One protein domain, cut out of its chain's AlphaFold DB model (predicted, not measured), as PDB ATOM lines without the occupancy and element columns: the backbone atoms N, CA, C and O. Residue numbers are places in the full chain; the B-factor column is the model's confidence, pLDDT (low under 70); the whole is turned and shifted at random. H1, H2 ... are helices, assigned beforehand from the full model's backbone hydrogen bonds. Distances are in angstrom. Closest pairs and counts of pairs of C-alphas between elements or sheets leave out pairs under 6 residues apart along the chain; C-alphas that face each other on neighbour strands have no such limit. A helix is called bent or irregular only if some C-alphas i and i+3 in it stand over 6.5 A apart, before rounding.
ATOM      1  N   ASP A 178     113.679  96.304  89.700       86.00
ATOM      2  CA  ASP A 178     114.228  96.383  91.048       86.00
ATOM      3  C   ASP A 178     113.155  96.277  92.137       86.00
ATOM      4  O   ASP A 178     113.400  95.705  93.192       86.00
ATOM      5  N   ARG A 179     111.945  96.804  91.921       88.31
ATOM      6  CA  ARG A 179     110.884  96.805  92.942       88.31
ATOM      7  C   ARG A 179     110.296  95.417  93.157       88.31
ATOM      8  O   ARG A 179     110.118  95.002  94.298       88.31
ATOM      9  N   LYS A 180     110.025  94.689  92.070       92.44
ATOM     10  CA  LYS A 180     109.558  93.301  92.149       92.44
ATOM     11  C   LYS A 180     110.581  92.433  92.886       92.44
ATOM     12  O   LYS A 180     110.199  91.657  93.762       92.44
ATOM     13  N   GLU A 181     111.862  92.598  92.557       93.62
ATOM     14  CA  GLU A 181     112.943  91.838  93.186       93.62
ATOM     15  C   GLU A 181     113.131  92.209  94.662       93.62
ATOM     16  O   GLU A 181     113.334  91.318  95.478       93.62
ATOM     17  N   ARG A 182     112.969  93.484  95.048       93.44
ATOM     18  CA  ARG A 182     112.986  93.890  96.465       93.44
ATOM     19  C   ARG A 182     111.845  93.273  97.265       93.44
ATOM     20  O   ARG A 182     112.108  92.676  98.303       93.44
ATOM     21  N   ILE A 183     110.603  93.342  96.771       94.75
ATOM     22  CA  ILE A 183     109.449  92.709  97.441       94.75
ATOM     23  C   ILE A 183     109.713  91.214  97.625       94.75
ATOM     24  O   ILE A 183     109.512  90.673  98.711       94.75
ATOM     25  N   ARG A 184     110.185  90.548  96.565       95.50
ATOM     26  CA  ARG A 184     110.508  89.124  96.608       95.50
ATOM     27  C   ARG A 184     111.630  88.820  97.598       95.50
ATOM     28  O   ARG A 184     111.465  87.922  98.410       95.50
ATOM     29  N   SER A 185     112.732  89.560  97.550       95.31
ATOM     30  CA  SER A 185     113.875  89.382  98.447       95.31
ATOM     31  C   SER A 185     113.460  89.537  99.912       95.31
ATOM     32  O   SER A 185     113.787  88.683 100.731       95.31
ATOM     33  N   SER A 186     112.644  90.546 100.236       95.62
ATOM     34  CA  SER A 186     112.102  90.732 101.589       95.62
ATOM     35  C   SER A 186     111.188  89.577 102.015       95.62
ATOM     36  O   SER A 186     111.270  89.114 103.152       95.62
ATOM     37  N   LEU A 187     110.351  89.056 101.108       95.38
ATOM     38  CA  LEU A 187     109.506  87.885 101.371       95.38
ATOM     39  C   LEU A 187     110.324  86.601 101.576       95.38
ATOM     40  O   LEU A 187     110.047  85.845 102.508       95.38
ATOM     41  N   ASP A 188     111.331  86.366 100.733       94.31
ATOM     42  CA  ASP A 188     112.225  85.206 100.803       94.31
ATOM     43  C   ASP A 188     113.108  85.268 102.067       94.31
ATOM     44  O   ASP A 188     113.394  84.235 102.675       94.31
ATOM     45  N   ALA A 189     113.462  86.473 102.525       95.56
ATOM     46  CA  ALA A 189     114.142  86.714 103.799       95.56
ATOM     47  C   ALA A 189     113.220  86.603 105.032       95.56
ATOM     48  O   ALA A 189     113.708  86.578 106.161       95.56
ATOM     49  N   GLY A 190     111.898  86.539 104.839       95.31
ATOM     50  CA  GLY A 190     110.914  86.507 105.924       95.31
ATOM     51  C   GLY A 190     110.669  87.858 106.609       95.31
ATOM     52  O   GLY A 190     110.031  87.892 107.663       95.31
ATOM     53  N   ASP A 191     111.128  88.971 106.027       96.88
ATOM     54  CA  ASP A 191     110.865  90.323 106.528       96.88
ATOM     55  C   ASP A 191     109.505  90.824 106.023       96.88
ATOM     56  O   ASP A 191     109.374  91.518 105.009       96.88
ATOM     57  N   SER A 192     108.447  90.437 106.738       96.81
ATOM     58  CA  SER A 192     107.079  90.792 106.364       96.81
ATOM     59  C   SER A 192     106.788  92.288 106.467       96.81
ATOM     60  O   SER A 192     105.903  92.778 105.765       96.81
ATOM     61  N   GLN A 193     107.498  93.011 107.339       97.06
ATOM     62  CA  GLN A 193     107.281  94.440 107.531       97.06
ATOM     63  C   GLN A 193     107.850  95.225 106.352       97.06
ATOM     64  O   GLN A 193     107.154  96.085 105.806       97.06
ATOM     65  N   GLU A 194     109.066  94.893 105.922       96.81
ATOM     66  CA  GLU A 194     109.683  95.519 104.756       96.81
ATOM     67  C   GLU A 194     108.967  95.123 103.461       96.81
ATOM     68  O   GLU A 194     108.630  95.988 102.651       96.81
ATOM     69  N   ALA A 195     108.602  93.843 103.306       97.25
ATOM     70  CA  ALA A 195     107.751  93.409 102.198       97.25
ATOM     71  C   ALA A 195     106.413  94.171 102.183       97.25
ATOM     72  O   ALA A 195     105.960  94.618 101.130       97.25
ATOM     73  N   GLY A 196     105.793  94.375 103.350       97.12
ATOM     74  CA  GLY A 196     104.565  95.154 103.494       97.12
ATOM     75  C   GLY A 196     104.717  96.616 103.059       97.12
ATOM     76  O   GLY A 196     103.837  97.142 102.374       97.12
ATOM     77  N   ARG A 197     105.834  97.267 103.409       97.62
ATOM     78  CA  ARG A 197     106.146  98.643 102.982       97.62
ATOM     79  C   ARG A 197     106.318  98.734 101.475       97.62
ATOM     80  O   ARG A 197     105.655  99.555 100.846       97.62
ATOM     81  N   GLU A 198     107.124  97.853 100.894       96.50
ATOM     82  CA  GLU A 198     107.371  97.836  99.450       96.50
ATOM     83  C   GLU A 198     106.084  97.553  98.658       96.50
ATOM     84  O   GLU A 198     105.844  98.189  97.633       96.50
ATOM     85  N   LEU A 199     105.190  96.685  99.155       96.25
ATOM     86  CA  LEU A 199     103.866  96.461  98.554       96.25
ATOM     87  C   LEU A 199     103.006  97.733  98.537       96.25
ATOM     88  O   LEU A 199     102.347  98.024  97.532       96.25
ATOM     89  N   VAL A 200     103.000  98.485  99.640       97.12
ATOM     90  CA  VAL A 200     102.256  99.745  99.770       97.12
ATOM     91  C   VAL A 200     102.848 100.825  98.868       97.12
ATOM     92  O   VAL A 200     102.111 101.500  98.148       97.12
ATOM     93  N   GLU A 201     104.170 100.983  98.857       95.88
ATOM     94  CA  GLU A 201     104.863 101.940  97.990       95.88
ATOM     95  C   GLU A 201     104.666 101.621  96.508       95.88
ATOM     96  O   GLU A 201     104.449 102.521  95.688       95.88
ATOM     97  N   ALA A 202     104.685 100.334  96.166       94.88
ATOM     98  CA  ALA A 202     104.366  99.850  94.839       94.88
ATOM     99  C   ALA A 202     102.952 100.250  94.417       94.88
ATOM    100  O   ALA A 202     102.790 100.879  93.371       94.88
ATOM    101  N   ALA A 203     101.946  99.976  95.249       95.69
ATOM    102  CA  ALA A 203     100.562 100.349  94.969       95.69
ATOM    103  C   ALA A 203     100.367 101.870  94.861       95.69
ATOM    104  O   ALA A 203      99.693 102.336  93.943       95.69
ATOM    105  N   ARG A 204     100.997 102.660  95.740       95.56
ATOM    106  CA  ARG A 204     100.961 104.134  95.677       95.56
ATOM    107  C   ARG A 204     101.594 104.676  94.395       95.56
ATOM    108  O   ARG A 204     101.120 105.664  93.845       95.56
ATOM    109  N   GLY A 205     102.644 104.017  93.906       94.06
ATOM    110  CA  GLY A 205     103.319 104.365  92.657       94.06
ATOM    111  C   GLY A 205     102.646 103.841  91.384       94.06
ATOM    112  O   GLY A 205     103.228 103.998  90.316       94.06
ATOM    113  N   GLY A 206     101.476 103.195  91.471       94.31
ATOM    114  CA  GLY A 206     100.800 102.579  90.319       94.31
ATOM    115  C   GLY A 206     101.410 101.248  89.852       94.31
ATOM    116  O   GLY A 206     101.055 100.746  88.789       94.31
ATOM    117  N   GLY A 207     102.321 100.671  90.640       93.25
ATOM    118  CA  GLY A 207     102.993  99.391  90.402       93.25
ATOM    119  C   GLY A 207     102.274  98.190  91.025       93.25
ATOM    120  O   GLY A 207     102.927  97.228  91.416       93.25
ATOM    121  N   GLN A 208     100.941  98.217  91.156       93.88
ATOM    122  CA  GLN A 208     100.184  97.109  91.763       93.88
ATOM    123  C   GLN A 208     100.362  95.763  91.041       93.88
ATOM    124  O   GLN A 208     100.242  94.715  91.671       93.88
ATOM    125  N   GLN A 209     100.671  95.775  89.739       94.50
ATOM    126  CA  GLN A 209     100.964  94.558  88.977       94.50
ATOM    127  C   GLN A 209     102.323  93.951  89.344       94.50
ATOM    128  O   GLN A 209     102.415  92.732  89.457       94.50
ATOM    129  N   ASP A 210     103.334  94.777  89.631       92.06
ATOM    130  CA  ASP A 210     104.641  94.301  90.097       92.06
ATOM    131  C   ASP A 210     104.511  93.645  91.482       92.06
ATOM    132  O   ASP A 210     105.057  92.566  91.714       92.06
ATOM    133  N   SER A 211     103.713  94.248  92.374       93.81
ATOM    134  CA  SER A 211     103.349  93.662  93.673       93.81
ATOM    135  C   SER A 211     102.635  92.324  93.525       93.81
ATOM    136  O   SER A 211     102.992  91.352  94.189       93.81
ATOM    137  N   ALA A 212     101.629  92.265  92.649       95.19
ATOM    138  CA  ALA A 212     100.880  91.044  92.372       95.19
ATOM    139  C   ALA A 212     101.799  89.928  91.862       95.19
ATOM    140  O   ALA A 212     101.735  88.798  92.346       95.19
ATOM    141  N   ASP A 213     102.691  90.250  90.926       95.69
ATOM    142  CA  ASP A 213     103.643  89.299  90.367       95.69
ATOM    143  C   ASP A 213     104.671  88.816  91.390       95.69
ATOM    144  O   ASP A 213     104.976  87.623  91.400       95.69
ATOM    145  N   ALA A 214     105.181  89.699  92.253       95.88
ATOM    146  CA  ALA A 214     106.087  89.317  93.333       95.88
ATOM    147  C   ALA A 214     105.408  88.346  94.312       95.88
ATOM    148  O   ALA A 214     105.938  87.265  94.575       95.88
ATOM    149  N   LEU A 215     104.199  88.680  94.787       96.81
ATOM    150  CA  LEU A 215     103.442  87.828  95.711       96.81
ATOM    151  C   LEU A 215     103.143  86.462  95.094       96.81
ATOM    152  O   LEU A 215     103.344  85.432  95.735       96.81
ATOM    153  N   LEU A 216     102.697  86.428  93.837       96.56
ATOM    154  CA  LEU A 216     102.357  85.178  93.162       96.56
ATOM    155  C   LEU A 216     103.577  84.327  92.820       96.56
ATOM    156  O   LEU A 216     103.470  83.103  92.802       96.56
ATOM    157  N   GLN A 217     104.734  84.941  92.575       96.50
ATOM    158  CA  GLN A 217     105.979  84.207  92.370       96.50
ATOM    159  C   GLN A 217     106.443  83.522  93.661       96.50
ATOM    160  O   GLN A 217     106.808  82.348  93.624       96.50
ATOM    161  N   VAL A 218     106.351  84.213  94.802       96.69
ATOM    162  CA  VAL A 218     106.644  83.645  96.130       96.69
ATOM    163  C   VAL A 218     105.634  82.552  96.501       96.69
ATOM    164  O   VAL A 218     106.020  81.489  96.990       96.69
ATOM    165  N   LEU A 219     104.348  82.743  96.173       95.94
ATOM    166  CA  LEU A 219     103.320  81.706  96.329       95.94
ATOM    167  C   LEU A 219     103.580  80.478  95.458       95.94
ATOM    168  O   LEU A 219     103.393  79.357  95.924       95.94
ATOM    169  N   GLY A 220     104.035  80.671  94.218       94.75
ATOM    170  CA  GLY A 220     104.445  79.581  93.331       94.75
ATOM    171  C   GLY A 220     105.633  78.779  93.874       94.75
ATOM    172  O   GLY A 220     105.751  77.595  93.577       94.75
ATOM    173  N   GLY A 221     106.469  79.399  94.715       94.88
ATOM    174  CA  GLY A 221     107.528  78.737  95.482       94.88
ATOM    175  C   GLY A 221     107.055  78.044  96.768       94.88
ATOM    176  O   GLY A 221     107.870  77.447  97.463       94.88
ATOM    177  N   GLY A 222     105.761  78.115  97.104       95.44
ATOM    178  CA  GLY A 222     105.170  77.480  98.288       95.44
ATOM    179  C   GLY A 222     105.245  78.304  99.577       95.44
ATOM    180  O   GLY A 222     104.749  77.858 100.613       95.44
ATOM    181  N   ASN A 223     105.799  79.519  99.541       95.88
ATOM    182  CA  ASN A 223     105.980  80.356 100.729       95.88
ATOM    183  C   ASN A 223     104.709  81.174 101.052       95.88
ATOM    184  O   ASN A 223     104.665  82.403 100.980       95.88
ATOM    185  N   THR A 224     103.632  80.451 101.369       96.62
ATOM    186  CA  THR A 224     102.306  81.018 101.679       96.62
ATOM    187  C   THR A 224     102.307  81.855 102.960       96.62
ATOM    188  O   THR A 224     101.611  82.867 103.036       96.62
ATOM    189  N   ASP A 225     103.143  81.490 103.933       97.19
ATOM    190  CA  ASP A 225     103.281  82.178 105.214       97.19
ATOM    191  C   ASP A 225     103.890  83.579 105.096       97.19
ATOM    192  O   ASP A 225     103.398  84.512 105.740       97.19
ATOM    193  N   ALA A 226     104.923  83.757 104.264       97.38
ATOM    194  CA  ALA A 226     105.514  85.074 104.029       97.38
ATOM    195  C   ALA A 226     104.507  86.020 103.364       97.38
ATOM    196  O   ALA A 226     104.355  87.166 103.786       97.38
ATOM    197  N   VAL A 227     103.752  85.522 102.378       97.88
ATOM    198  CA  VAL A 227     102.702  86.305 101.711       97.88
ATOM    199  C   VAL A 227     101.567  86.660 102.666       97.88
ATOM    200  O   VAL A 227     101.096  87.801 102.650       97.88
ATOM    201  N   ALA A 228     101.166  85.737 103.541       98.12
ATOM    202  CA  ALA A 228     100.185  86.005 104.586       98.12
ATOM    203  C   ALA A 228     100.650  87.138 105.516       98.12
ATOM    204  O   ALA A 228      99.932  88.113 105.735       98.12
ATOM    205  N   ALA A 229     101.883  87.043 106.022       98.06
ATOM    206  CA  ALA A 229     102.467  88.028 106.928       98.06
ATOM    207  C   ALA A 229     102.620  89.411 106.278       98.06
ATOM    208  O   ALA A 229     102.292  90.429 106.895       98.06
ATOM    209  N   ALA A 230     103.089  89.454 105.030       98.19
ATOM    210  CA  ALA A 230     103.250  90.694 104.281       98.19
ATOM    211  C   ALA A 230     101.901  91.341 103.945       98.19
ATOM    212  O   ALA A 230     101.785  92.560 104.026       98.19
ATOM    213  N   SER A 231     100.862  90.548 103.650       98.06
ATOM    214  CA  SER A 231      99.503  91.061 103.408       98.06
ATOM    215  C   SER A 231      98.936  91.766 104.647       98.06
ATOM    216  O   SER A 231      98.396  92.868 104.543       98.06
ATOM    217  N   VAL A 232      99.107  91.165 105.831       98.44
ATOM    218  CA  VAL A 232      98.690  91.767 107.110       98.44
ATOM    219  C   VAL A 232      99.508  93.026 107.419       98.44
ATOM    220  O   VAL A 232      98.937  94.059 107.769       98.44
ATOM    221  N   SER A 233     100.829  92.969 107.225       98.25
ATOM    222  CA  SER A 233     101.732  94.104 107.470       98.25
ATOM    223  C   SER A 233     101.435  95.283 106.533       98.25
ATOM    224  O   SER A 233     101.350  96.424 106.981       98.25
ATOM    225  N   ALA A 234     101.202  95.023 105.242       98.12
ATOM    226  CA  ALA A 234     100.819  96.039 104.263       98.12
ATOM    227  C   ALA A 234      99.519  96.746 104.668       98.12
ATOM    228  O   ALA A 234      99.441  97.972 104.622       98.12
ATOM    229  N   ALA A 235      98.515  95.985 105.116       98.38
ATOM    230  CA  ALA A 235      97.246  96.558 105.540       98.38
ATOM    231  C   ALA A 235      97.383  97.452 106.783       98.38
ATOM    232  O   ALA A 235      96.731  98.491 106.849       98.38
ATOM    233  N   GLN A 236      98.247  97.086 107.738       98.06
ATOM    234  CA  GLN A 236      98.555  97.926 108.903       98.06
ATOM    235  C   GLN A 236      99.231  99.251 108.525       98.06
ATOM    236  O   GLN A 236      99.018 100.252 109.204       98.06
ATOM    237  N   ILE A 237     100.053  99.258 107.471       98.12
ATOM    238  CA  ILE A 237     100.754 100.459 106.999       98.12
ATOM    239  C   ILE A 237      99.788 101.384 106.249       98.12
ATOM    240  O   ILE A 237      99.727 102.580 106.532       98.12
ATOM    241  N   ASP A 238      99.053 100.843 105.276       98.19
ATOM    242  CA  ASP A 238      98.066 101.573 104.479       98.19
ATOM    243  C   ASP A 238      97.048 100.594 103.886       98.19
ATOM    244  O   ASP A 238      97.295  99.947 102.863       98.19
ATOM    245  N   SER A 239      95.872 100.502 104.510       97.81
ATOM    246  CA  SER A 239      94.820  99.571 104.097       97.81
ATOM    247  C   SER A 239      94.320  99.823 102.671       97.81
ATOM    248  O   SER A 239      93.954  98.874 101.983       97.81
ATOM    249  N   SER A 240      94.331 101.074 102.197       97.81
ATOM    250  CA  SER A 240      93.858 101.423 100.852       97.81
ATOM    251  C   SER A 240      94.873 101.038  99.780       97.81
ATOM    252  O   SER A 240      94.497 100.490  98.742       97.81
ATOM    253  N   ALA A 241      96.160 101.294 100.011       97.69
ATOM    254  CA  ALA A 241      97.216 100.863  99.099       97.69
ATOM    255  C   ALA A 241      97.336  99.330  99.081       97.69
ATOM    256  O   ALA A 241      97.399  98.727  98.005       97.69
ATOM    257  N   ALA A 242      97.265  98.696 100.257       98.12
ATOM    258  CA  ALA A 242      97.217  97.245 100.384       98.12
ATOM    259  C   ALA A 242      96.024  96.656  99.618       98.12
ATOM    260  O   ALA A 242      96.202  95.702  98.866       98.12
ATOM    261  N   ALA A 243      94.836  97.262  99.713       98.25
ATOM    262  CA  ALA A 243      93.666  96.829  98.954       98.25
ATOM    263  C   ALA A 243      93.909  96.821  97.436       98.25
ATOM    264  O   ALA A 243      93.520  95.871  96.762       98.25
ATOM    265  N   THR A 244      94.579  97.841  96.884       97.88
ATOM    266  CA  THR A 244      94.924  97.879  95.449       97.88
ATOM    267  C   THR A 244      95.884  96.756  95.066       97.88
ATOM    268  O   THR A 244      95.654  96.070  94.069       97.88
ATOM    269  N   ALA A 245      96.947  96.544  95.852       97.44
ATOM    270  CA  ALA A 245      97.911  95.472  95.598       97.44
ATOM    271  C   ALA A 245      97.250  94.088  95.686       97.44
ATOM    272  O   ALA A 245      97.430  93.252  94.802       97.44
ATOM    273  N   LEU A 246      96.438  93.861  96.720       97.88
ATOM    274  CA  LEU A 246      95.743  92.598  96.941       97.88
ATOM    275  C   LEU A 246      94.648  92.339  95.894       97.88
ATOM    276  O   LEU A 246      94.459  91.193  95.496       97.88
ATOM    277  N   ALA A 247      93.956  93.374  95.407       98.06
ATOM    278  CA  ALA A 247      92.997  93.245  94.308       98.06
ATOM    279  C   ALA A 247      93.684  92.778  93.019       98.06
ATOM    280  O   ALA A 247      93.208  91.851  92.362       98.06
ATOM    281  N   ALA A 248      94.828  93.386  92.681       97.75
ATOM    282  CA  ALA A 248      95.628  92.980  91.532       97.75
ATOM    283  C   ALA A 248      96.149  91.543  91.695       97.75
ATOM    284  O   ALA A 248      96.014  90.735  90.779       97.75
ATOM    285  N   ALA A 249      96.658  91.192  92.880       97.88
ATOM    286  CA  ALA A 249      97.140  89.846  93.180       97.88
ATOM    287  C   ALA A 249      96.032  88.788  93.063       97.88
ATOM    288  O   ALA A 249      96.241  87.760  92.422       97.88
ATOM    289  N   ALA A 250      94.838  89.058  93.595       98.12
ATOM    290  CA  ALA A 250      93.681  88.173  93.484       98.12
ATOM    291  C   ALA A 250      93.252  87.960  92.019       98.12
ATOM    292  O   ALA A 250      93.025  86.824  91.588       98.12
ATOM    293  N   ALA A 251      93.208  89.035  91.224       97.25
ATOM    294  CA  ALA A 251      92.901  88.954  89.801       97.25
ATOM    295  C   ALA A 251      93.947  88.115  89.045       97.25
ATOM    296  O   ALA A 251      93.590  87.199  88.301       97.25
ATOM    297  N   THR A 252      95.240  88.354  89.272       97.25
ATOM    298  CA  THR A 252      96.318  87.598  88.617       97.25
ATOM    299  C   THR A 252      96.393  86.143  89.107       97.25
ATOM    300  O   THR A 252      96.700  85.254  88.310       97.25
ATOM    301  N   ALA A 253      96.038  85.855  90.365       97.56
ATOM    302  CA  ALA A 253      95.963  84.490  90.896       97.56
ATOM    303  C   ALA A 253      94.964  83.636  90.106       97.56
ATOM    304  O   ALA A 253      95.269  82.496  89.750       97.56
ATOM    305  N   SER A 254      93.800  84.214  89.782       95.69
ATOM    306  CA  SER A 254      92.783  83.557  88.953       95.69
ATOM    307  C   SER A 254      93.294  83.254  87.540       95.69
ATOM    308  O   SER A 254      93.091  82.155  87.031       95.69
ATOM    309  N   GLN A 255      94.047  84.181  86.941       96.31
ATOM    310  CA  GLN A 255      94.595  84.032  85.589       96.31
ATOM    311  C   GLN A 255      95.708  82.979  85.512       96.31
ATOM    312  O   GLN A 255      95.863  82.325  84.485       96.31
ATOM    313  N   ARG A 256      96.487  82.811  86.587       96.25
ATOM    314  CA  ARG A 256      97.634  81.887  86.643       96.25
ATOM    315  C   ARG A 256      97.322  80.530  87.270       96.25
ATOM    316  O   ARG A 256      98.242  79.749  87.484       96.25
ATOM    317  N   ASN A 257      96.054  80.243  87.571       96.12
ATOM    318  CA  ASN A 257      95.640  79.025  88.275       96.12
ATOM    319  C   ASN A 257      96.342  78.841  89.642       96.12
ATOM    320  O   ASN A 257      96.619  77.727  90.080       96.12
ATOM    321  N   LEU A 258      96.629  79.952  90.328       97.06
ATOM    322  CA  LEU A 258      97.244  79.988  91.662       97.06
ATOM    323  C   LEU A 258      96.203  80.273  92.757       97.06
ATOM    324  O   LEU A 258      96.543  80.752  93.836       97.06
ATOM    325  N   LEU A 259      94.925  79.983  92.493       97.19
ATOM    326  CA  LEU A 259      93.828  80.252  93.429       97.19
ATOM    327  C   LEU A 259      93.971  79.479  94.742       97.19
ATOM    328  O   LEU A 259      93.739  80.051  95.799       97.19
ATOM    329  N   GLN A 260      94.396  78.215  94.689       97.38
ATOM    330  CA  GLN A 260      94.559  77.390  95.886       97.38
ATOM    331  C   GLN A 260      95.668  77.903  96.830       97.38
ATOM    332  O   GLN A 260      95.371  78.112  98.007       97.38
ATOM    333  N   PRO A 261      96.916  78.164  96.374       97.88
ATOM    334  CA  PRO A 261      97.944  78.736  97.247       97.88
ATOM    335  C   PRO A 261      97.626  80.177  97.672       97.88
ATOM    336  O   PRO A 261      97.961  80.574  98.785       97.88
ATOM    337  N   TRP A 262      96.941  80.961  96.830       98.06
ATOM    338  CA  TRP A 262      96.428  82.272  97.235       98.06
ATOM    339  C   TRP A 262      95.427  82.149  98.391       98.06
ATOM    340  O   TRP A 262      95.546  82.847  99.397       98.06
ATOM    341  N   ALA A 263      94.469  81.230  98.273       98.25
ATOM    342  CA  ALA A 263      93.447  80.990  99.278       98.25
ATOM    343  C   ALA A 263      94.035  80.538 100.618       98.25
ATOM    344  O   ALA A 263      93.627  81.056 101.656       98.25
ATOM    345  N   SER A 264      95.017  79.628 100.608       98.12
ATOM    346  CA  SER A 264      95.684  79.197 101.841       98.12
ATOM    347  C   SER A 264      96.482  80.330 102.490       98.12
ATOM    348  O   SER A 264      96.385  80.518 103.699       98.12
ATOM    349  N   ALA A 265      97.201  81.140 101.705       98.38
ATOM    350  CA  ALA A 265      97.932  82.291 102.228       98.38
ATOM    351  C   ALA A 265      96.997  83.329 102.868       98.38
ATOM    352  O   ALA A 265      97.260  83.806 103.968       98.38
ATOM    353  N   GLN A 266      95.871  83.647 102.224       98.38
ATOM    354  CA  GLN A 266      94.895  84.584 102.786       98.38
ATOM    355  C   GLN A 266      94.161  84.003 104.008       98.38
ATOM    356  O   GLN A 266      93.893  84.734 104.959       98.38
ATOM    357  N   ALA A 267      93.906  82.692 104.051       98.44
ATOM    358  CA  ALA A 267      93.392  82.032 105.252       98.44
ATOM    359  C   ALA A 267      94.364  82.165 106.440       98.44
ATOM    360  O   ALA A 267      93.957  82.575 107.528       98.44
ATOM    361  N   SER A 268      95.660  81.919 106.216       98.31
ATOM    362  CA  SER A 268      96.708  82.151 107.219       98.31
ATOM    363  C   SER A 268      96.841  83.631 107.600       98.31
ATOM    364  O   SER A 268      97.172  83.948 108.743       98.31
ATOM    365  N   ALA A 269      96.558  84.555 106.678       98.31
ATOM    366  CA  ALA A 269      96.557  85.989 106.960       98.31
ATOM    367  C   ALA A 269      95.450  86.368 107.955       98.31
ATOM    368  O   ALA A 269      95.720  87.133 108.877       98.31
ATOM    369  N   PHE A 270      94.250  85.776 107.859       98.50
ATOM    370  CA  PHE A 270      93.193  85.970 108.864       98.50
ATOM    371  C   PHE A 270      93.613  85.479 110.256       98.50
ATOM    372  O   PHE A 270      93.436  86.215 111.229       98.50
ATOM    373  N   ALA A 271      94.233  84.297 110.350       98.38
ATOM    374  CA  ALA A 271      94.764  83.774 111.614       98.38
ATOM    375  C   ALA A 271      95.838  84.697 112.223       98.38
ATOM    376  O   ALA A 271      95.839  84.999 113.419       98.38
ATOM    377  N   ARG A 272      96.749  85.211 111.392       98.06
ATOM    378  CA  ARG A 272      97.772  86.175 111.830       98.06
ATOM    379  C   ARG A 272      97.154  87.503 112.260       98.06
ATOM    380  O   ARG A 272      97.568  88.080 113.261       98.06
ATOM    381  N   ALA A 273      96.155  87.985 111.533       98.06
ATOM    382  CA  ALA A 273      95.527  89.261 111.829       98.06
ATOM    383  C   ALA A 273      94.779  89.232 113.174       98.06
ATOM    384  O   ALA A 273      94.892  90.184 113.948       98.06
ATOM    385  N   VAL A 274      94.084  88.128 113.487       97.62
ATOM    386  CA  VAL A 274      93.388  87.969 114.776       97.62
ATOM    387  C   VAL A 274      94.357  87.797 115.943       97.62
ATOM    388  O   VAL A 274      94.182  88.432 116.979       97.62
ATOM    389  N   THR A 275      95.437  87.028 115.770       97.50
ATOM    390  CA  THR A 275      96.451  86.844 116.827       97.50
ATOM    391  C   THR A 275      97.209  88.133 117.151       97.50
ATOM    392  O   THR A 275      97.617  88.335 118.293       97.50
ATOM    393  N   GLN A 276      97.358  89.039 116.179       96.06
ATOM    394  CA  GLN A 276      97.957  90.359 116.387       96.06
ATOM    395  C   GLN A 276      96.972  91.408 116.931       96.06
ATOM    396  O   GLN A 276      97.409  92.471 117.370       96.06
ATOM    397  N   GLY A 277      95.660  91.140 116.918       94.12
ATOM    398  CA  GLY A 277      94.597  91.992 117.464       94.12
ATOM    399  C   GLY A 277      94.404  93.326 116.729       94.12
ATOM    400  O   GLY A 277      93.392  93.541 116.067       94.12
ATOM    401  N   SER A 278      95.383  94.231 116.806       96.00
ATOM    402  CA  SER A 278      95.356  95.549 116.153       96.00
ATOM    403  C   SER A 278      95.406  95.470 114.624       96.00
ATOM    404  O   SER A 278      94.970  96.393 113.939       96.00
ATOM    405  N   ALA A 279      95.910  94.359 114.083       97.12
ATOM    406  CA  ALA A 279      96.029  94.114 112.650       97.12
ATOM    407  C   ALA A 279      94.702  93.768 111.967       97.12
ATOM    408  O   ALA A 279      94.564  93.941 110.756       97.12
ATOM    409  N   LEU A 280      93.734  93.255 112.729       97.44
ATOM    410  CA  LEU A 280      92.532  92.661 112.164       97.44
ATOM    411  C   LEU A 280      91.666  93.683 111.430       97.44
ATOM    412  O   LEU A 280      91.272  93.442 110.295       97.44
ATOM    413  N   ASN A 281      91.384  94.828 112.053       97.44
ATOM    414  CA  ASN A 281      90.537  95.860 111.457       97.44
ATOM    415  C   ASN A 281      91.112  96.432 110.137       97.44
ATOM    416  O   ASN A 281      90.399  96.415 109.126       97.44
ATOM    417  N   PRO A 282      92.387  96.879 110.070       98.12
ATOM    418  CA  PRO A 282      92.950  97.364 108.812       98.12
ATOM    419  C   PRO A 282      93.031  96.267 107.745       98.12
ATOM    420  O   PRO A 282      92.732  96.538 106.582       98.12
ATOM    421  N   PHE A 283      93.356  95.024 108.123       98.50
ATOM    422  CA  PHE A 283      93.369  93.898 107.186       98.50
ATOM    423  C   PHE A 283      91.972  93.577 106.643       98.50
ATOM    424  O   PHE A 283      91.792  93.483 105.430       98.50
ATOM    425  N   ALA A 284      90.960  93.503 107.510       98.12
ATOM    426  CA  ALA A 284      89.576  93.267 107.115       98.12
ATOM    427  C   ALA A 284      89.067  94.342 106.142       98.12
ATOM    428  O   ALA A 284      88.439  94.022 105.127       98.12
ATOM    429  N   THR A 285      89.394  95.606 106.428       98.06
ATOM    430  CA  THR A 285      89.064  96.755 105.577       98.06
ATOM    431  C   THR A 285      89.773  96.660 104.222       98.06
ATOM    432  O   THR A 285      89.135  96.833 103.184       98.06
ATOM    433  N   ALA A 286      91.067  96.323 104.211       98.44
ATOM    434  CA  ALA A 286      91.843  96.157 102.982       98.44
ATOM    435  C   ALA A 286      91.297  95.026 102.096       98.44
ATOM    436  O   ALA A 286      91.165  95.207 100.887       98.44
ATOM    437  N   VAL A 287      90.925  93.882 102.683       98.44
ATOM    438  CA  VAL A 287      90.320  92.754 101.957       98.44
ATOM    439  C   VAL A 287      88.985  93.149 101.334       98.44
ATOM    440  O   VAL A 287      88.764  92.896 100.151       98.44
ATOM    441  N   GLY A 288      88.104  93.813 102.087       98.00
ATOM    442  CA  GLY A 288      86.814  94.240 101.545       98.00
ATOM    443  C   GLY A 288      86.978  95.222 100.381       98.00
ATOM    444  O   GLY A 288      86.390  95.018  99.323       98.00
ATOM    445  N   GLN A 289      87.857  96.219 100.525       98.19
ATOM    446  CA  GLN A 289      88.184  97.152  99.441       98.19
ATOM    447  C   GLN A 289      88.839  96.444  98.246       98.19
ATOM    448  O   GLN A 289      88.610  96.824  97.099       98.19
ATOM    449  N   ALA A 290      89.651  95.410  98.487       98.25
ATOM    450  CA  ALA A 290      90.262  94.627  97.419       98.25
ATOM    451  C   ALA A 290      89.208  93.861  96.606       98.25
ATOM    452  O   ALA A 290      89.296  93.816  95.378       98.25
ATOM    453  N   ILE A 291      88.198  93.296  97.275       98.12
ATOM    454  CA  ILE A 291      87.068  92.624  96.624       98.12
ATOM    455  C   ILE A 291      86.260  93.627  95.789       98.12
ATOM    456  O   ILE A 291      85.987  93.359  94.620       98.12
ATOM    457  N   GLU A 292      85.940  94.801  96.345       97.12
ATOM    458  CA  GLU A 292      85.231  95.862  95.616       97.12
ATOM    459  C   GLU A 292      85.989  96.302  94.356       97.12
ATOM    460  O   GLU A 292      85.411  96.381  93.273       97.12
ATOM    461  N   ARG A 293      87.298  96.564  94.482       97.12
ATOM    462  CA  ARG A 293      88.143  97.059  93.380       97.12
ATOM    463  C   ARG A 293      88.429  95.991  92.327       97.12
ATOM    464  O   ARG A 293      88.510  96.311  91.145       97.12
ATOM    465  N   GLY A 294      88.608  94.736  92.738       96.25
ATOM    466  CA  GLY A 294      88.935  93.625  91.839       96.25
ATOM    467  C   GLY A 294      87.721  92.976  91.161       96.25
ATOM    468  O   GLY A 294      87.887  92.119  90.281       96.25
ATOM    469  N   GLY A 295      86.504  93.363  91.553       96.31
ATOM    470  CA  GLY A 295      85.256  92.862  90.983       96.31
ATOM    471  C   GLY A 295      85.124  91.340  91.096       96.31
ATOM    472  O   GLY A 295      85.564  90.726  92.065       96.31
ATOM    473  N   GLN A 296      84.543  90.704  90.074       96.00
ATOM    474  CA  GLN A 296      84.237  89.263  90.093       96.00
ATOM    475  C   GLN A 296      85.468  88.368  90.300       96.00
ATOM    476  O   GLN A 296      85.383  87.359  90.995       96.00
ATOM    477  N   SER A 297      86.626  88.748  89.748       95.88
ATOM    478  CA  SER A 297      87.858  87.966  89.912       95.88
ATOM    479  C   SER A 297      88.333  87.932  91.369       95.88
ATOM    480  O   SER A 297      88.707  86.873  91.875       95.88
ATOM    481  N   ALA A 298      88.236  89.063  92.075       97.38
ATOM    482  CA  ALA A 298      88.561  89.133  93.492       97.38
ATOM    483  C   ALA A 298      87.487  88.463  94.357       97.38
ATOM    484  O   ALA A 298      87.846  87.732  95.274       97.38
ATOM    485  N   VAL A 299      86.195  88.626  94.036       97.44
ATOM    486  CA  VAL A 299      85.098  87.897  94.707       97.44
ATOM    487  C   VAL A 299      85.349  86.388  94.671       97.44
ATOM    488  O   VAL A 299      85.267  85.731  95.706       97.44
ATOM    489  N   GLN A 300      85.713  85.839  93.509       97.12
ATOM    490  CA  GLN A 300      86.019  84.418  93.366       97.12
ATOM    491  C   GLN A 300      87.255  84.014  94.184       97.12
ATOM    492  O   GLN A 300      87.204  83.052  94.950       97.12
ATOM    493  N   ALA A 301      88.363  84.750  94.050       98.06
ATOM    494  CA  ALA A 301      89.617  84.429  94.729       98.06
ATOM    495  C   ALA A 301      89.501  84.505  96.262       98.06
ATOM    496  O   ALA A 301      89.975  83.612  96.963       98.06
ATOM    497  N   TYR A 302      88.827  85.531  96.788       98.31
ATOM    498  CA  TYR A 302      88.545  85.633  98.219       98.31
ATOM    499  C   TYR A 302      87.471  84.650  98.677       98.31
ATOM    500  O   TYR A 302      87.550  84.172  99.801       98.31
ATOM    501  N   GLY A 303      86.530  84.258  97.819       97.75
ATOM    502  CA  GLY A 303      85.610  83.165  98.119       97.75
ATOM    503  C   GLY A 303      86.338  81.835  98.363       97.75
ATOM    504  O   GLY A 303      86.025  81.142  99.330       97.75
ATOM    505  N   TYR A 304      87.372  81.513  97.572       98.06
ATOM    506  CA  TYR A 304      88.260  80.375  97.864       98.06
ATOM    507  C   TYR A 304      89.019  80.560  99.186       98.06
ATOM    508  O   TYR A 304      89.104  79.618  99.970       98.06
ATOM    509  N   ALA A 305      89.539  81.761  99.465       98.19
ATOM    510  CA  ALA A 305      90.222  82.054 100.730       98.19
ATOM    511  C   ALA A 305      89.306  81.886 101.952       98.19
ATOM    512  O   ALA A 305      89.714  81.327 102.967       98.19
ATOM    513  N   PHE A 306      88.054  82.334 101.850       98.31
ATOM    514  CA  PHE A 306      87.060  82.233 102.917       98.31
ATOM    515  C   PHE A 306      86.666  80.776 103.155       98.31
ATOM    516  O   PHE A 306      86.591  80.347 104.304       98.31
ATOM    517  N   ALA A 307      86.486  79.998 102.081       97.88
ATOM    518  CA  ALA A 307      86.269  78.561 102.183       97.88
ATOM    519  C   ALA A 307      87.473  77.861 102.834       97.88
ATOM    520  O   ALA A 307      87.288  77.063 103.745       97.88
ATOM    521  N   ALA A 308      88.705  78.206 102.446       98.06
ATOM    522  CA  ALA A 308      89.918  77.645 103.041       98.06
ATOM    523  C   ALA A 308      90.053  77.986 104.537       98.06
ATOM    524  O   ALA A 308      90.394  77.115 105.338       98.06
ATOM    525  N   ALA A 309      89.747  79.222 104.936       98.00
ATOM    526  CA  ALA A 309      89.757  79.640 106.336       98.00
ATOM    527  C   ALA A 309      88.680  78.919 107.166       98.00
ATOM    528  O   ALA A 309      88.993  78.406 108.240       98.00
ATOM    529  N   ALA A 310      87.452  78.806 106.649       97.44
ATOM    530  CA  ALA A 310      86.370  78.058 107.298       97.44
ATOM    531  C   ALA A 310      86.670  76.549 107.385       97.44
ATOM    532  O   ALA A 310      86.390  75.908 108.396       97.44
ATOM    533  N   ALA A 311      87.284  75.971 106.349       97.12
ATOM    534  CA  ALA A 311      87.696  74.571 106.339       97.12
ATOM    535  C   ALA A 311      88.811  74.291 107.358       97.12
ATOM    536  O   ALA A 311      88.794  73.244 108.011       97.12
ATOM    537  N   SER A 312      89.751  75.234 107.508       96.81
ATOM    538  CA  SER A 312      90.887  75.130 108.434       96.81
ATOM    539  C   SER A 312      90.463  75.185 109.905       96.81
ATOM    540  O   SER A 312      91.113  74.563 110.744       96.81
ATOM    541  N   GLY A 313      89.373  75.891 110.226       96.00
ATOM    542  CA  GLY A 313      88.931  76.094 111.606       96.00
ATOM    543  C   GLY A 313      89.903  76.959 112.424       96.00
ATOM    544  O   GLY A 313      90.752  77.668 111.874       96.00
ATOM    545  N   GLY A 314      89.779  76.901 113.753       96.75
ATOM    546  CA  GLY A 314      90.711  77.540 114.692       96.75
ATOM    547  C   GLY A 314      90.836  79.056 114.504       96.75
ATOM    548  O   GLY A 314      89.835  79.758 114.343       96.75
ATOM    549  N   ASP A 315      92.072  79.558 114.517       97.69
ATOM    550  CA  ASP A 315      92.359  80.993 114.398       97.69
ATOM    551  C   ASP A 315      92.011  81.553 113.013       97.69
ATOM    552  O   ASP A 315      91.597  82.706 112.910       97.69
ATOM    553  N   SER A 316      92.119  80.753 111.946       97.44
ATOM    554  CA  SER A 316      91.753  81.185 110.588       97.44
ATOM    555  C   SER A 316      90.251  81.438 110.478       97.44
ATOM    556  O   SER A 316      89.833  82.476 109.964       97.44
ATOM    557  N   GLU A 317      89.431  80.520 110.998       97.44
ATOM    558  CA  GLU A 317      87.976  80.684 111.025       97.44
ATOM    559  C   GLU A 317      87.558  81.823 111.964       97.44
ATOM    560  O   GLU A 317      86.738  82.661 111.580       97.44
ATOM    561  N   SER A 318      88.137  81.899 113.171       97.44
ATOM    562  CA  SER A 318      87.832  82.982 114.115       97.44
ATOM    563  C   SER A 318      88.221  84.344 113.541       97.44
ATOM    564  O   SER A 318      87.430  85.285 113.606       97.44
ATOM    565  N   GLY A 319      89.397  84.447 112.915       97.81
ATOM    566  CA  GLY A 319      89.860  85.664 112.258       97.81
ATOM    567  C   GLY A 319      88.987  86.063 111.072       97.81
ATOM    568  O   GLY A 319      88.653  87.239 110.940       97.81
ATOM    569  N   LEU A 320      88.529  85.103 110.258       98.00
ATOM    570  CA  LEU A 320      87.564  85.381 109.192       98.00
ATOM    571  C   LEU A 320      86.232  85.881 109.766       98.00
ATOM    572  O   LEU A 320      85.674  86.861 109.266       98.00
ATOM    573  N   ALA A 321      85.717  85.236 110.817       97.56
ATOM    574  CA  ALA A 321      84.459  85.628 111.444       97.56
ATOM    575  C   ALA A 321      84.531  87.044 112.036       97.56
ATOM    576  O   ALA A 321      83.597  87.829 111.873       97.56
ATOM    577  N   GLU A 322      85.638  87.395 112.691       97.25
ATOM    578  CA  GLU A 322      85.841  88.733 113.247       97.25
ATOM    579  C   GLU A 322      86.067  89.791 112.160       97.25
ATOM    580  O   GLU A 322      85.449  90.852 112.217       97.25
ATOM    581  N   ALA A 323      86.867  89.501 111.129       97.69
ATOM    582  CA  ALA A 323      87.047  90.400 109.988       97.69
ATOM    583  C   ALA A 323      85.716  90.688 109.273       97.69
ATOM    584  O   ALA A 323      85.401  91.831 108.942       97.69
ATOM    585  N   THR A 324      84.892  89.657 109.100       96.94
ATOM    586  CA  THR A 324      83.554  89.785 108.513       96.94
ATOM    587  C   THR A 324      82.628  90.595 109.415       96.94
ATOM    588  O   THR A 324      81.861  91.426 108.931       96.94
ATOM    589  N   ALA A 325      82.718  90.402 110.735       95.62
ATOM    590  CA  ALA A 325      81.965  91.206 111.684       95.62
ATOM    591  C   ALA A 325      82.341  92.694 111.585       95.62
ATOM    592  O   ALA A 325      81.453  93.542 111.555       95.62
ATOM    593  N   VAL A 326      83.635  93.008 111.449       95.69
ATOM    594  CA  VAL A 326      84.120  94.376 111.204       95.69
ATOM    595  C   VAL A 326      83.541  94.940 109.904       95.69
ATOM    596  O   VAL A 326      83.026  96.055 109.909       95.69
ATOM    597  N   ALA A 327      83.558  94.177 108.808       95.25
ATOM    598  CA  ALA A 327      82.991  94.623 107.535       95.25
ATOM    599  C   ALA A 327      81.479  94.908 107.631       95.25
ATOM    600  O   ALA A 327      81.004  95.918 107.112       95.25
ATOM    601  N   PHE A 328      80.719  94.065 108.337       93.19
ATOM    602  CA  PHE A 328      79.291  94.296 108.583       93.19
ATOM    603  C   PHE A 328      79.028  95.493 109.489       93.19
ATOM    604  O   PHE A 328      78.118  96.269 109.223       93.19
ATOM    605  N   CYS A 329      79.852  95.682 110.513       94.12
ATOM    606  CA  CYS A 329      79.803  96.858 111.368       94.12
ATOM    607  C   CYS A 329      80.044  98.165 110.607       94.12
ATOM    608  O   CYS A 329      79.379  99.161 110.877       94.12
ATOM    609  N   GLN A 330      80.991  98.170 109.665       93.38
ATOM    610  CA  GLN A 330      81.290  99.348 108.847       93.38
ATOM    611  C   GLN A 330      80.190  99.644 107.824       93.38
ATOM    612  O   GLN A 330      79.997 100.795 107.433       93.38
ATOM    613  N   GLY A 331      79.435  98.628 107.413       90.69
ATOM    614  CA  GLY A 331      78.313  98.826 106.519       90.69
ATOM    615  C   GLY A 331      78.724  98.943 105.040       90.69
ATOM    616  O   GLY A 331      79.815  98.545 104.629       90.69
ATOM    617  N   GLY A 332      77.822  99.496 104.224       90.75
ATOM    618  CA  GLY A 332      78.112  99.924 102.852       90.75
ATOM    619  C   GLY A 332      78.592  98.816 101.911       90.75
ATOM    620  O   GLY A 332      78.154  97.665 101.995       90.75
ATOM    621  N   GLY A 333      79.478  99.187 100.984       92.38
ATOM    622  CA  GLY A 333      79.994  98.278  99.963       92.38
ATOM    623  C   GLY A 333      80.901  97.175 100.522       92.38
ATOM    624  O   GLY A 333      80.854  96.055 100.022       92.38
ATOM    625  N   LEU A 334      81.621  97.424 101.623       94.00
ATOM    626  CA  LEU A 334      82.487  96.434 102.275       94.00
ATOM    627  C   LEU A 334      81.708  95.189 102.687       94.00
ATOM    628  O   LEU A 334      82.074  94.066 102.350       94.00
ATOM    629  N   ALA A 335      80.590  95.383 103.377       93.06
ATOM    630  CA  ALA A 335      79.704  94.291 103.745       93.06
ATOM    631  C   ALA A 335      79.141  93.547 102.525       93.06
ATOM    632  O   ALA A 335      79.040  92.320 102.554       93.06
ATOM    633  N   VAL A 336      78.785  94.269 101.455       93.50
ATOM    634  CA  VAL A 336      78.304  93.664 100.203       93.50
ATOM    635  C   VAL A 336      79.408  92.820  99.567       93.50
ATOM    636  O   VAL A 336      79.147  91.693  99.155       93.50
ATOM    637  N   ALA A 337      80.642  93.315  99.548       95.44
ATOM    638  CA  ALA A 337      81.804  92.623  99.013       95.44
ATOM    639  C   ALA A 337      82.106  91.328  99.789       95.44
ATOM    640  O   ALA A 337      82.266  90.265  99.186       95.44
ATOM    641  N   TYR A 338      82.079  91.380 101.126       96.00
ATOM    642  CA  TYR A 338      82.190  90.181 101.962       96.00
ATOM    643  C   TYR A 338      81.036  89.205 101.714       96.00
ATOM    644  O   TYR A 338      81.278  88.014 101.527       96.00
ATOM    645  N   ALA A 339      79.790  89.683 101.654       94.31
ATOM    646  CA  ALA A 339      78.629  88.835 101.387       94.31
ATOM    647  C   ALA A 339      78.722  88.135 100.018       94.31
ATOM    648  O   ALA A 339      78.409  86.949  99.909       94.31
ATOM    649  N   GLN A 340      79.208  88.834  98.987       94.75
ATOM    650  CA  GLN A 340      79.446  88.260  97.661       94.75
ATOM    651  C   GLN A 340      80.524  87.171  97.702       94.75
ATOM    652  O   GLN A 340      80.291  86.072  97.200       94.75
ATOM    653  N   ALA A 341      81.664  87.420  98.350       96.69
ATOM    654  CA  ALA A 341      82.709  86.408  98.509       96.69
ATOM    655  C   ALA A 341      82.218  85.191  99.320       96.69
ATOM    656  O   ALA A 341      82.480  84.051  98.934       96.69
ATOM    657  N   PHE A 342      81.419  85.395 100.375       95.50
ATOM    658  CA  PHE A 342      80.791  84.301 101.127       95.50
ATOM    659  C   PHE A 342      79.799  83.491 100.298       95.50
ATOM    660  O   PHE A 342      79.728  82.278 100.472       95.50
ATOM    661  N   SER A 343      79.051  84.125  99.392       94.38
ATOM    662  CA  SER A 343      78.133  83.399  98.507       94.38
ATOM    663  C   SER A 343      78.877  82.355  97.666       94.38
ATOM    664  O   SER A 343      78.415  81.221  97.532       94.38
ATOM    665  N   PHE A 344      80.084  82.697  97.204       94.81
ATOM    666  CA  PHE A 344      80.973  81.765  96.522       94.81
ATOM    667  C   PHE A 344      81.568  80.742  97.497       94.81
ATOM    668  O   PHE A 344      81.508  79.543  97.234       94.81
ATOM    669  N   ALA A 345      82.069  81.181  98.654       96.19
ATOM    670  CA  ALA A 345      82.661  80.296  99.658       96.19
ATOM    671  C   ALA A 345      81.699  79.190 100.127       96.19
ATOM    672  O   ALA A 345      82.090  78.032 100.215       96.19
ATOM    673  N   ILE A 346      80.428  79.524 100.365       94.88
ATOM    674  CA  ILE A 346      79.388  78.583 100.817       94.88
ATOM    675  C   ILE A 346      79.073  77.529  99.752       94.88
ATOM    676  O   ILE A 346      78.730  76.395 100.086       94.88
ATOM    677  N   SER A 347      79.207  77.883  98.469       94.75
ATOM    678  CA  SER A 347      79.061  76.916  97.379       94.75
ATOM    679  C   SER A 347      80.195  75.883  97.349       94.75
ATOM    680  O   SER A 347      79.983  74.769  96.876       94.75
ATOM    681  N   LEU A 348      81.372  76.233  97.888       94.56
ATOM    682  CA  LEU A 348      82.536  75.352  97.985       94.56
ATOM    683  C   LEU A 348      82.537  74.531  99.281       94.56
ATOM    684  O   LEU A 348      82.779  73.328  99.242       94.56
ATOM    685  N   ASP A 349      82.267  75.170 100.422       94.00
ATOM    686  CA  ASP A 349      82.236  74.533 101.738       94.00
ATOM    687  C   ASP A 349      81.044  75.034 102.568       94.00
ATOM    688  O   ASP A 349      80.912  76.221 102.887       94.00
ATOM    689  N   ARG A 350      80.190  74.095 102.997       90.38
ATOM    690  CA  ARG A 350      79.015  74.376 103.836       90.38
ATOM    691  C   ARG A 350      79.379  74.966 105.199       90.38
ATOM    692  O   ARG A 350      78.538  75.637 105.799       90.38
ATOM    693  N   ARG A 351      80.607  74.768 105.689       91.94
ATOM    694  CA  ARG A 351      81.101  75.391 106.929       91.94
ATOM    695  C   ARG A 351      81.070  76.915 106.864       91.94
ATOM    696  O   ARG A 351      80.837  77.547 107.891       91.94
ATOM    697  N   GLY A 352      81.149  77.501 105.663       90.75
ATOM    698  CA  GLY A 352      80.995  78.944 105.464       90.75
ATOM    699  C   GLY A 352      79.701  79.513 106.064       90.75
ATOM    700  O   GLY A 352      79.691  80.651 106.528       90.75
ATOM    701  N   CYS A 353      78.628  78.716 106.153       93.25
ATOM    702  CA  CYS A 353      77.379  79.119 106.806       93.25
ATOM    703  C   CYS A 353      77.524  79.327 108.321       93.25
ATOM    704  O   CYS A 353      76.921  80.248 108.881       93.25
ATOM    705  N   VAL A 354      78.317  78.486 108.991       93.12
ATOM    706  CA  VAL A 354      78.567  78.579 110.439       93.12
ATOM    707  C   VAL A 354      79.434  79.796 110.734       93.12
ATOM    708  O   VAL A 354      79.101  80.595 111.614       93.12
ATOM    709  N   THR A 355      80.490  79.996 109.944       94.50
ATOM    710  CA  THR A 355      81.384  81.146 110.090       94.50
ATOM    711  C   THR A 355      80.643  82.462 109.837       94.50
ATOM    712  O   THR A 355      80.754  83.392 110.637       94.50
ATOM    713  N   LEU A 356      79.795  82.528 108.802       92.88
ATOM    714  CA  LEU A 356      78.970  83.706 108.516       92.88
ATOM    715  C   LEU A 356      77.951  83.995 109.631       92.88
ATOM    716  O   LEU A 356      77.750  85.150 110.013       92.88
ATOM    717  N   SER A 357      77.320  82.955 110.182       92.19
ATOM    718  CA  SER A 357      76.381  83.102 111.304       92.19
ATOM    719  C   SER A 357      77.087  83.617 112.561       92.19
ATOM    720  O   SER A 357      76.585  84.520 113.230       92.19
ATOM    721  N   THR A 358      78.290  83.105 112.834       94.06
ATOM    722  CA  THR A 358      79.155  83.565 113.931       94.06
ATOM    723  C   THR A 358      79.573  85.021 113.737       94.06
ATOM    724  O   THR A 358      79.456  85.823 114.665       94.06
ATOM    725  N   ALA A 359      79.995  85.395 112.526       93.94
ATOM    726  CA  ALA A 359      80.342  86.771 112.181       93.94
ATOM    727  C   ALA A 359      79.171  87.732 112.411       93.94
ATOM    728  O   ALA A 359      79.337  88.788 113.021       93.94
ATOM    729  N   ARG A 360      77.961  87.348 111.986       91.19
ATOM    730  CA  ARG A 360      76.746  88.140 112.209       91.19
ATOM    731  C   ARG A 360      76.448  88.315 113.695       91.19
ATOM    732  O   ARG A 360      76.193  89.436 114.125       91.19
ATOM    733  N   ALA A 361      76.484  87.234 114.474       92.62
ATOM    734  CA  ALA A 361      76.253  87.301 115.916       92.62
ATOM    735  C   ALA A 361      77.258  88.245 116.601       92.62
ATOM    736  O   ALA A 361      76.863  89.088 117.406       92.62
ATOM    737  N   ARG A 362      78.538  88.168 116.214       94.44
ATOM    738  CA  ARG A 362      79.592  89.067 116.705       94.44
ATOM    739  C   ARG A 362      79.349  90.520 116.306       94.44
ATOM    740  O   ARG A 362      79.420  91.393 117.159       94.44
ATOM    741  N   ALA A 363      79.011  90.795 115.052       92.25
ATOM    742  CA  ALA A 363      78.734  92.159 114.611       92.25
ATOM    743  C   ALA A 363      77.516  92.776 115.316       92.25
ATOM    744  O   ALA A 363      77.563  93.947 115.686       92.25
ATOM    745  N   ILE A 364      76.458  91.997 115.578       91.44
ATOM    746  CA  ILE A 364      75.318  92.457 116.392       91.44
ATOM    747  C   ILE A 364      75.783  92.805 117.812       91.44
ATOM    748  O   ILE A 364      75.365  93.829 118.351       91.44
ATOM    749  N   ALA A 365      76.653  91.982 118.402       93.88
ATOM    750  CA  ALA A 365      77.189  92.222 119.738       93.88
ATOM    751  C   ALA A 365      78.100  93.462 119.809       93.88
ATOM    752  O   ALA A 365      78.058  94.180 120.803       93.88
ATOM    753  N   ILE A 366      78.905  93.723 118.772       92.81
ATOM    754  CA  ILE A 366      79.874  94.833 118.754       92.81
ATOM    755  C   ILE A 366      79.198  96.161 118.388       92.81
ATOM    756  O   ILE A 366      79.453  97.177 119.026       92.81
ATOM    757  N   CYS A 367      78.346  96.165 117.361       92.44
ATOM    758  CA  CYS A 367      77.865  97.397 116.720       92.44
ATOM    759  C   CYS A 367      76.371  97.665 116.937       92.44
ATOM    760  O   CYS A 367      75.856  98.692 116.501       92.44
ATOM    761  N   GLY A 368      75.672  96.764 117.633       86.69
ATOM    762  CA  GLY A 368      74.235  96.848 117.859       86.69
ATOM    763  C   GLY A 368      73.418  96.440 116.629       86.69
ATOM    764  O   GLY A 368      73.831  96.586 115.478       86.69
ATOM    765  N   GLY A 369      72.209  95.921 116.856       74.69
ATOM    766  CA  GLY A 369      71.339  95.397 115.790       74.69
ATOM    767  C   GLY A 369      70.873  96.424 114.743       74.69
ATOM    768  O   GLY A 369      70.310  96.027 113.726       74.69
ATOM    769  N   GLY A 370      71.113  97.722 114.961       68.88
ATOM    770  CA  GLY A 370      70.677  98.803 114.072       68.88
ATOM    771  C   GLY A 370      71.406  98.856 112.725       68.88
ATOM    772  O   GLY A 370      70.804  99.270 111.741       68.88
ATOM    773  N   ALA A 371      72.654  98.384 112.643       61.88
ATOM    774  CA  ALA A 371      73.424  98.395 111.391       61.88
ATOM    775  C   ALA A 371      72.887  97.397 110.342       61.88
ATOM    776  O   ALA A 371      73.063  97.579 109.141       61.88
ATOM    777  N   PHE A 372      72.171  96.357 110.781       63.84
ATOM    778  CA  PHE A 372      71.748  95.255 109.916       63.84
ATOM    779  C   PHE A 372      70.467  95.512 109.119       63.84
ATOM    780  O   PHE A 372      70.186  94.766 108.181       63.84
ATOM    781  N   THR A 373      69.680  96.536 109.456       60.66
ATOM    782  CA  THR A 373      68.401  96.802 108.774       60.66
ATOM    783  C   THR A 373      68.597  97.263 107.328       60.66
ATOM    784  O   THR A 373      67.792  96.903 106.477       60.66
ATOM    785  N   ALA A 374      69.701  97.952 107.014       54.12
ATOM    786  CA  ALA A 374      70.048  98.357 105.646       54.12
ATOM    787  C   ALA A 374      70.711  97.237 104.814       54.12
ATOM    788  O   ALA A 374      70.760  97.314 103.590       54.12
ATOM    789  N   GLN A 375      71.213  96.182 105.461       59.69
ATOM    790  CA  GLN A 375      71.961  95.077 104.834       59.69
ATOM    791  C   GLN A 375      71.216  93.750 104.824       59.69
ATOM    792  O   GLN A 375      71.766  92.707 104.444       59.69
ATOM    793  N   ALA A 376      69.947  93.788 105.221       59.22
ATOM    794  CA  ALA A 376      69.101  92.620 105.282       59.22
ATOM    795  C   ALA A 376      69.016  91.914 103.923       59.22
ATOM    796  O   ALA A 376      69.023  90.696 103.911       59.22
ATOM    797  N   GLU A 377      69.027  92.603 102.780       65.44
ATOM    798  CA  GLU A 377      68.807  91.955 101.476       65.44
ATOM    799  C   GLU A 377      69.962  91.043 101.028       65.44
ATOM    800  O   GLU A 377      69.743  89.853 100.798       65.44
ATOM    801  N   ALA A 378      71.204  91.540 100.983       62.25
ATOM    802  CA  ALA A 378      72.351  90.729 100.553       62.25
ATOM    803  C   ALA A 378      72.628  89.569 101.525       62.25
ATOM    804  O   ALA A 378      72.890  88.437 101.117       62.25
ATOM    805  N   THR A 379      72.508  89.835 102.827       66.31
ATOM    806  CA  THR A 379      72.769  88.831 103.865       66.31
ATOM    807  C   THR A 379      71.619  87.831 103.990       66.31
ATOM    808  O   THR A 379      71.861  86.650 104.229       66.31
ATOM    809  N   SER A 380      70.363  88.257 103.804       71.19
ATOM    810  CA  SER A 380      69.199  87.361 103.884       71.19
ATOM    811  C   SER A 380      69.179  86.339 102.763       71.19
ATOM    812  O   SER A 380      68.773  85.210 103.021       71.19
ATOM    813  N   PHE A 381      69.658  86.675 101.562       71.00
ATOM    814  CA  PHE A 381      69.789  85.692 100.490       71.00
ATOM    815  C   PHE A 381      70.745  84.564 100.894       71.00
ATOM    816  O   PHE A 381      70.385  83.389 100.841       71.00
ATOM    817  N   VAL A 382      71.933  84.917 101.389       71.88
ATOM    818  CA  VAL A 382      72.946  83.938 101.804       71.88
ATOM    819  C   VAL A 382      72.471  83.121 103.011       71.88
ATOM    820  O   VAL A 382      72.586  81.897 103.024       71.88
ATOM    821  N   LEU A 383      71.860  83.774 104.002       71.38
ATOM    822  CA  LEU A 383      71.320  83.099 105.183       71.38
ATOM    823  C   LEU A 383      70.122  82.208 104.853       71.38
ATOM    824  O   LEU A 383      69.982  81.143 105.450       71.38
ATOM    825  N   ARG A 384      69.282  82.597 103.889       77.69
ATOM    826  CA  ARG A 384      68.197  81.748 103.389       77.69
ATOM    827  C   ARG A 384      68.771  80.499 102.730       77.69
ATOM    828  O   ARG A 384      68.280  79.415 103.020       77.69
ATOM    829  N   THR A 385      69.835  80.624 101.936       77.38
ATOM    830  CA  THR A 385      70.543  79.475 101.343       77.38
ATOM    831  C   THR A 385      71.128  78.554 102.417       77.38
ATOM    832  O   THR A 385      70.958  77.338 102.344       77.38
ATOM    833  N   CYS A 386      71.732  79.117 103.466       80.50
ATOM    834  CA  CYS A 386      72.238  78.341 104.601       80.50
ATOM    835  C   CYS A 386      71.124  77.644 105.405       80.50
ATOM    836  O   CYS A 386      71.285  76.492 105.803       80.50
ATOM    837  N   GLY A 387      69.983  78.308 105.617       70.62
ATOM    838  CA  GLY A 387      68.837  77.755 106.348       70.62
ATOM    839  C   GLY A 387      68.081  76.668 105.578       70.62
ATOM    840  O   GLY A 387      67.667  75.675 106.171       70.62
ATOM    841  N   LEU A 388      67.953  76.806 104.254       60.97
ATOM    842  CA  LEU A 388      67.294  75.808 103.399       60.97
ATOM    843  C   LEU A 388      68.071  74.489 103.329       60.97
ATOM    844  O   LEU A 388      67.467  73.426 103.223       60.97
ATOM    845  N   LEU A 389      69.401  74.540 103.421       55.12
ATOM    846  CA  LEU A 389      70.250  73.347 103.386       55.12
ATOM    847  C   LEU A 389      70.350  72.637 104.744       55.12
ATOM    848  O   LEU A 389      70.603  71.433 104.775       55.12
ATOM    849  N   GLY A 390      70.139  73.352 105.854       55.00
ATOM    850  CA  GLY A 390      70.146  72.779 107.205       55.00
ATOM    851  C   GLY A 390      68.925  71.907 107.519       55.00
ATOM    852  O   GLY A 390      69.034  70.980 108.313       55.00
ATOM    853  N   GLY A 391      67.783  72.157 106.867       54.09
ATOM    854  CA  GLY A 391      66.539  71.404 107.078       54.09
ATOM    855  C   GLY A 391      66.428  70.074 106.321       54.09
ATOM    856  O   GLY A 391      65.456  69.359 106.524       54.09
ATOM    857  N   LEU A 392      67.387  69.735 105.451       54.62
ATOM    858  CA  LEU A 392      67.349  68.523 104.612       54.62
ATOM    859  C   LEU A 392      68.164  67.338 105.166       54.62
ATOM    860  O   LEU A 392      68.222  66.295 104.526       54.62
TER     861      LEU A 392
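AT A GLANCE: This is residues 178 to 392 of the 394 residues of an uncharacterized protein of Gonium pectorale (UniProt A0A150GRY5). The helices stack into a twisted solenoid: the chain folds back again and again, and from H4 to H10 each helix or arm crosses the one two places before it, while H12 at the end runs side by side with H9. Two rows run along the stack, H1, H3, H5, H7a, H8 and H10 in one and H2, H4, H6, H7b, H9 and H12 in the other, with the short H11 where the chain turns from H10 to H12. The printed part has 215 residues with twelve named helices, H1 to H12 in chain order, and no named strand: all helix. It is compact, with a radius of gyration of the C-alphas of 16.1 A, and elongated, spanning 54 by 31 by 28 A.

HOW THE PARTS SIT: H1, residues 178 to 188, and H2, residues 192 to 204, form a hairpin at a shallow tilt of 27 degrees; their closest C-alphas, Ile 183 and Ala 195, are 5.1 A apart. With H3, residues 208 to 220, they make an up-and-down bundle, each helix running against the one before. H4, residues 224 to 237, touches H2 at a steep tilt of 61 degrees, closest C-alphas Gly 196 and Ala 234, 3.9 A. H5, residues 239 to 255, touches H3, closest C-alphas Ala 212 and Ala 249, 4.0 A. H6, residues 259 to 276, touches H4, closest C-alphas Ala 228 and Ala 269, 4.3 A. H7, residues 280 to 312, was assigned as one helix by its hydrogen bonds but is bent, with C-alphas 293 and 296 9.3 A apart; its arms are H7a, residues 280 to 293, and H7b, residues 296 to 312. H7a touches H5, closest C-alphas Ala 243 and Ala 290, 4.3 A. H7b touches H6, closest C-alphas Ala 263 and Ala 305, 3.7 A. H8, residues 314 to 330, touches H7a, closest C-alphas Ala 284 and Ala 323, 4.8 A. H9, residues 332 to 348, touches H7b, closest C-alphas Gly 303 and Ala 341, 4.4 A. H10, residues 352 to 367, touches H8, closest C-alphas Ala 321 and Ala 359, 4.3 A. H12, residues 376 to 390, makes a second up-and-down bundle with H9 and H10, and only just touches H10, with 3 pairs of C-alphas within 8 A. H11, residues 369 to 372, only just touches H8, also with 3 pairs. Every O i to N i+4 pair is within hydrogen-bond range except in H9, 12 of 13, and H12, 10 of 11; H11 is too short for one.

IN THESE COORDINATES: H1 begins at C-alpha 178 (114.228, 96.383, 91.048), and H12 ends at C-alpha 390 (70.146, 72.779, 107.205). H6 and H9 each measure 25.4 A, H8 24.5 A.

THE WHOLE: The C-alphas farthest apart, Asp 178 and Leu 392, are 56.2 A apart. The printed part has no cut, and its links are tight. Residues 370 to 379 and 388 to 392 have pLDDT under 70.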